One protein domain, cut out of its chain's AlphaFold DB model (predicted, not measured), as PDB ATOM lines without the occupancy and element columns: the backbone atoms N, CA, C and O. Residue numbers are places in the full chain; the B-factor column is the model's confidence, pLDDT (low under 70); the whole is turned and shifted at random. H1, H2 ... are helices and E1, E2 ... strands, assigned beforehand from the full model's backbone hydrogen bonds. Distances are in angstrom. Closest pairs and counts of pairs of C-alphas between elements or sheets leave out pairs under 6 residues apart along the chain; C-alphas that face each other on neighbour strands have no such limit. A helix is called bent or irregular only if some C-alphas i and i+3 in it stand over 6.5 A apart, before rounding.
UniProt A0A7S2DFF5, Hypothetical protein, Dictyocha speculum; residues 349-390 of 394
ATOM      1  N   GLY A 349      53.146 122.147  63.516       96.19
ATOM      2  CA  GLY A 349      52.009 121.499  64.169       96.19
ATOM      3  C   GLY A 349      52.417 120.608  65.344       96.19
ATOM      4  O   GLY A 349      51.722 119.638  65.646       96.19
ATOM      5  N   LYS A 350      53.552 120.902  65.988       96.31
ATOM      6  CA  LYS A 350      54.123 120.108  67.083       96.31
ATOM      7  C   LYS A 350      54.800 121.008  68.101       96.31
ATOM      8  O   LYS A 350      55.501 121.935  67.707       96.31
ATOM      9  N   ASN A 351      54.676 120.684  69.388       94.69
ATOM     10  CA  ASN A 351      55.372 121.385  70.473       94.69
ATOM     11  C   ASN A 351      56.849 121.006  70.574       94.69
ATOM     12  O   ASN A 351      57.313 120.501  71.592       94.69
ATOM     13  N   GLU A 352      57.594 121.274  69.510       95.94
ATOM     14  CA  GLU A 352      59.034 121.054  69.455       95.94
ATOM     15  C   GLU A 352      59.781 122.373  69.686       95.94
ATOM     16  O   GLU A 352      59.415 123.423  69.149       95.94
ATOM     17  N   VAL A 353      60.826 122.325  70.506       96.38
ATOM     18  CA  VAL A 353      61.776 123.420  70.721       96.38
ATOM     19  C   VAL A 353      63.121 123.073  70.095       96.38
ATOM     20  O   VAL A 353      63.479 121.908  69.925       96.38
ATOM     21  N   ARG A 354      63.907 124.096  69.753       94.75
ATOM     22  CA  ARG A 354      65.220 123.897  69.118       94.75
ATOM     23  C   ARG A 354      66.345 123.505  70.087       94.75
ATOM     24  O   ARG A 354      67.392 123.073  69.598       94.75
ATOM     25  N   PHE A 355      66.128 123.680  71.390       96.00
ATOM     26  CA  PHE A 355      67.076 123.457  72.491       96.00
ATOM     27  C   PHE A 355      66.818 122.126  73.218       96.00
ATOM     28  O   PHE A 355      66.031 121.303  72.749       96.00
ATOM     29  N   CYS A 356      67.540 121.888  74.312       97.94
ATOM     30  CA  CYS A 356      67.668 120.582  74.949       97.94
ATOM     31  C   CYS A 356      66.356 120.060  75.550       97.94
ATOM     32  O   CYS A 356      65.607 120.820  76.166       97.94
ATOM     33  N   ASP A 357      66.074 118.765  75.382       97.81
ATOM     34  CA  ASP A 357      64.894 118.117  75.970       97.81
ATOM     35  C   ASP A 357      64.994 118.088  77.497       97.81
ATOM     36  O   ASP A 357      64.009 118.318  78.195       97.81
ATOM     37  N   GLU A 358      66.206 117.896  78.014       97.62
ATOM     38  CA  GLU A 358      66.491 117.865  79.446       97.62
ATOM     39  C   GLU A 358      66.188 119.206  80.130       97.62
ATOM     40  O   GLU A 358      65.797 119.220  81.293       97.62
ATOM     41  N   ASP A 359      66.309 120.328  79.413       97.44
ATOM     42  CA  ASP A 359      65.967 121.654  79.939       97.44
ATOM     43  C   ASP A 359      64.454 121.892  80.003       97.44
ATOM     44  O   ASP A 359      63.970 122.589  80.892       97.44
ATOM     45  N   VAL A 360      63.674 121.300  79.094       96.69
ATOM     46  CA  VAL A 360      62.208 121.450  79.095       96.69
ATOM     47  C   VAL A 360      61.479 120.374  79.886       96.69
ATOM     48  O   VAL A 360      60.277 120.522  80.116       96.69
ATOM     49  N   ALA A 361      62.174 119.319  80.316       95.69
ATOM     50  CA  ALA A 361      61.588 118.171  80.997       95.69
ATOM     51  C   ALA A 361      60.777 118.577  82.233       95.69
ATOM     52  O   ALA A 361      59.613 118.206  82.340       95.69
ATOM     53  N   PHE A 362      61.332 119.424  83.109       94.06
ATOM     54  CA  PHE A 362      60.611 119.884  84.296       94.06
ATOM     55  C   PHE A 362      59.301 120.600  83.939       94.06
ATOM     56  O   PHE A 362      58.251 120.292  84.500       94.06
ATOM     57  N   ILE A 363      59.344 121.534  82.982       92.56
ATOM     58  CA  ILE A 363      58.145 122.255  82.538       92.56
ATOM     59  C   ILE A 363      57.133 121.270  81.950       92.56
ATOM     60  O   ILE A 363      55.965 121.320  82.329       92.56
ATOM     61  N   ARG A 364      57.563 120.375  81.051       93.12
ATOM     62  CA  ARG A 364      56.701 119.335  80.474       93.12
ATOM     63  C   ARG A 364      56.004 118.542  81.577       93.12
ATOM     64  O   ARG A 364      54.782 118.473  81.569       93.12
ATOM     65  N   ASP A 365      56.757 118.012  82.531       91.88
ATOM     66  CA  ASP A 365      56.228 117.116  83.561       91.88
ATOM     67  C   ASP A 365      55.241 117.838  84.492       91.88
ATOM     68  O   ASP A 365      54.194 117.286  84.839       91.88
ATOM     69  N   GLN A 366      55.518 119.099  84.853       88.06
ATOM     70  CA  GLN A 366      54.581 119.913  85.637       88.06
ATOM     71  C   GLN A 366      53.283 120.184  84.871       88.06
ATOM     72  O   GLN A 366      52.197 120.101  85.447       88.06
ATOM     73  N   ILE A 367      53.368 120.507  83.581       83.88
ATOM     74  CA  ILE A 367      52.186 120.797  82.766       83.88
ATOM     75  C   ILE A 367      51.372 119.529  82.517       83.88
ATOM     76  O   ILE A 367      50.164 119.552  82.742       83.88
ATOM     77  N   ASP A 368      52.009 118.431  82.122       84.25
ATOM     78  CA  ASP A 368      51.336 117.155  81.868       84.25
ATOM     79  C   ASP A 368      50.660 116.639  83.158       84.25
ATOM     80  O   ASP A 368      49.529 116.144  83.121       84.25
ATOM     81  N   GLY A 369      51.281 116.858  84.326       79.94
ATOM     82  CA  GLY A 369      50.672 116.604  85.634       79.94
ATOM     83  C   GLY A 369      49.469 117.509  85.953       79.94
ATOM     84  O   GLY A 369      48.436 117.032  86.435       79.94
ATOM     85  N   LEU A 370      49.551 118.810  85.654       75.75
ATOM     86  CA  LEU A 370      48.433 119.749  85.837       75.75
ATOM     87  C   LEU A 370      47.260 119.451  84.892       75.75
ATOM     88  O   LEU A 370      46.106 119.564  85.303       75.75
ATOM     89  N   GLU A 371      47.524 119.036  83.654       71.44
ATOM     90  CA  GLU A 371      46.495 118.608  82.695       71.44
ATOM     91  C   GLU A 371      45.771 117.328  83.143       71.44
ATOM     92  O   GLU A 371      44.614 117.107  82.769       71.44
ATOM     93  N   ALA A 372      46.416 116.506  83.974       66.31
ATOM     94  CA  ALA A 372      45.806 115.337  84.602       66.31
ATOM     95  C   ALA A 372      44.959 115.673  85.850       66.31
ATOM     96  O   ALA A 372      44.248 114.800  86.349       66.31
ATOM     97  N   THR A 373      44.989 116.920  86.346       63.75
ATOM     98  CA  THR A 373      44.319 117.330  87.594       63.75
ATOM     99  C   THR A 373      42.998 118.078  87.317       63.75
ATOM    100  O   THR A 373      43.036 119.185  86.782       63.75
ATOM    101  N   PRO A 374      41.814 117.559  87.713       59.28
ATOM    102  CA  PRO A 374      40.509 118.095  87.284       59.28
ATOM    103  C   PRO A 374      40.202 119.561  87.652       59.28
ATOM    104  O   PRO A 374      39.572 120.273  86.863       59.28
ATOM    105  N   ASP A 375      40.650 120.021  88.824       55.94
ATOM    106  CA  ASP A 375      40.216 121.302  89.415       55.94
ATOM    107  C   ASP A 375      41.178 122.480  89.170       55.94
ATOM    108  O   ASP A 375      40.795 123.639  89.333       55.94
ATOM    109  N   LEU A 376      42.406 122.206  88.714       53.28
ATOM    110  CA  LEU A 376      43.432 123.208  88.366       53.28
ATOM    111  C   LEU A 376      43.790 123.201  86.867       53.28
ATOM    112  O   LEU A 376      44.692 123.924  86.446       53.28
ATOM    113  N   ALA A 377      43.077 122.395  86.069       61.41
ATOM    114  CA  ALA A 377      43.456 122.009  84.713       61.41
ATOM    115  C   ALA A 377      43.760 123.200  83.788       61.41
ATOM    116  O   ALA A 377      42.883 124.002  83.431       61.41
ATOM    117  N   LEU A 378      45.006 123.249  83.321       73.12
ATOM    118  CA  LEU A 378      45.346 123.902  82.063       73.12
ATOM    119  C   LEU A 378      44.624 123.171  80.920       73.12
ATOM    120  O   LEU A 378      44.375 121.967  80.998       73.12
ATOM    121  N   TYR A 379      44.265 123.881  79.849       78.06
ATOM    122  CA  TYR A 379      43.710 123.200  78.675       78.06
ATOM    123  C   TYR A 379      44.786 122.354  77.994       78.06
ATOM    124  O   TYR A 379      45.919 122.813  77.870       78.06
ATOM    125  N   LYS A 380      44.424 121.167  77.496       81.25
ATOM    126  CA  LYS A 380      45.344 120.351  76.697       81.25
ATOM    127  C   LYS A 380      45.765 121.093  75.439       81.25
ATOM    128  O   LYS A 380      44.942 121.731  74.778       81.25
ATOM    129  N   THR A 381      47.034 120.978  75.085       86.00
ATOM    130  CA  THR A 381      47.541 121.517  73.821       86.00
ATOM    131  C   THR A 381      47.268 120.549  72.655       86.00
ATOM    132  O   THR A 381      47.639 119.376  72.735       86.00
ATOM    133  N   PRO A 382      46.662 121.000  71.538       91.75
ATOM    134  CA  PRO A 382      46.526 120.193  70.319       91.75
ATOM    135  C   PRO A 382      47.858 119.808  69.656       91.75
ATOM    136  O   PRO A 382      47.864 118.933  68.798       91.75
ATOM    137  N   LEU A 383      48.977 120.440  70.029       93.94
ATOM    138  CA  LEU A 383      50.292 120.199  69.424       93.94
ATOM    139  C   LEU A 383      51.122 119.127  70.170       93.94
ATOM    140  O   LEU A 383      52.283 118.895  69.822       93.94
ATOM    141  N   GLY A 384      50.539 118.472  71.182       92.50
ATOM    142  CA  GLY A 384      51.182 117.431  71.998       92.50
ATOM    143  C   GLY A 384      52.135 117.971  73.075       92.50
ATOM    144  O   GLY A 384      52.286 119.178  73.231       92.50
ATOM    145  N   SER A 385      52.774 117.088  73.846       92.50
ATOM    146  CA  SER A 385      53.712 117.496  74.909       92.50
ATOM    147  C   SER A 385      54.941 118.229  74.356       92.50
ATOM    148  O   SER A 385      55.385 117.961  73.238       92.50
ATOM    149  N   LEU A 386      55.511 119.123  75.169       94.94
ATOM    150  CA  LEU A 386      56.726 119.874  74.846       94.94
ATOM    151  C   LEU A 386      57.944 118.944  74.713       94.94
ATOM    152  O   LEU A 386      58.211 118.136  75.603       94.94
ATOM    153  N   LYS A 387      58.696 119.055  73.616       96.56
ATOM    154  CA  LYS A 387      59.873 118.219  73.335       96.56
ATOM    155  C   LYS A 387      61.034 119.040  72.806       96.56
ATOM    156  O   LYS A 387      60.837 119.886  71.937       96.56
ATOM    157  N   GLY A 388      62.231 118.762  73.296       96.75
ATOM    158  CA  GLY A 388      63.481 119.305  72.777       96.75
ATOM    159  C   GLY A 388      64.325 118.257  72.064       96.75
ATOM    160  O   GLY A 388      63.856 117.175  71.703       96.75
ATOM    161  N   LYS A 389      65.594 118.592  71.850       96.06
ATOM    162  CA  LYS A 389      66.612 117.683  71.307       96.06
ATOM    163  C   LYS A 389      67.389 117.039  72.448       96.06
ATOM    164  O   LYS A 389      67.716 117.724  73.404       96.06
ATOM    165  N   ASP A 390      67.755 115.769  72.325       96.31
ATOM    166  CA  ASP A 390      68.693 115.156  73.270       96.31
ATOM    167  C   ASP A 390      70.067 115.844  73.168       96.31
ATOM    168  O   ASP A 390      70.739 115.781  72.130       96.31
TER     169      ASP A 390
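This is residues 349 to 390 of the 394 residues of the protein "Hypothetical protein" of Dictyocha speculum (UniProt A0A7S2DFF5). A flat loop of chain: two short parallel strands, E1 and E2, lie side by side at one end, and one helix, H1, runs from the end of E1 back along the longest axis. From H1 a long link, residues 372 to 386, turns round at the far end and returns in a wide arc to bring E2 beside E1. The printed part has 42 residues with two named strands and one named helix, in the order E1, H1, E2; the sheet has the order E1, E2 and is parallel, and the class is mixed, helices and strands. The whole is only just compact, close to loose, with a radius of gyration of the C-alphas of 10.9 A, and it is only just flat, with spans of 33 by 22 by 8 A.

The printed part begins at Gly 349, and E1 follows as residues 352 to 356, from C-alpha 352 at (59.034, 121.054, 69.455), 10.2 A from first to last C-alpha. H1 comes next, residues 357 to 371, from C-alpha 357 at (64.894, 118.117, 75.970) to C-alpha 371 at (46.495, 118.608, 82.695), a length of 19.6 A. H1 is irregular: C-alphas 359 and 362 are 7.1 A apart. E2 is residues 387 to 389, 7.1 A long, and ends with C-alpha 389 at (66.612, 117.683, 71.307).

E1 and E2 are parallel neighbours, with 46 degrees between their directions. C-alphas 352 and 387 face each other at 4.9 A, and C-alphas 356 and 389 at 4.8 A. N 353 and O 387 are within hydrogen-bond range at 2.8 A, and so are N 389 and O 355 at 2.9 A. E1, H1 and E2 form a strand-helix-strand unit, two parallel neighbour strands with a helix between them in the chain, and its crossover is right-handed. H1 and E2 have 9 pairs of C-alphas within 8 A; the closest are those of Asp 357 and Gly 388, 3.7 A apart, and the two centres are 11.5 A apart. In H1, 9 of 11 O i to N i+4 pairs are within hydrogen-bond range.

The two C-alphas farthest apart are those of Asp 375 and Asp 390, at 33.3 A. The printed part has no cut. The link from E1 to H1 is tight, with 0 residues between them, and the link from H1 to E2 is long, with 15 residues. The mean pLDDT of the printed part is 86.6, and residues 372 to 377 are under 70.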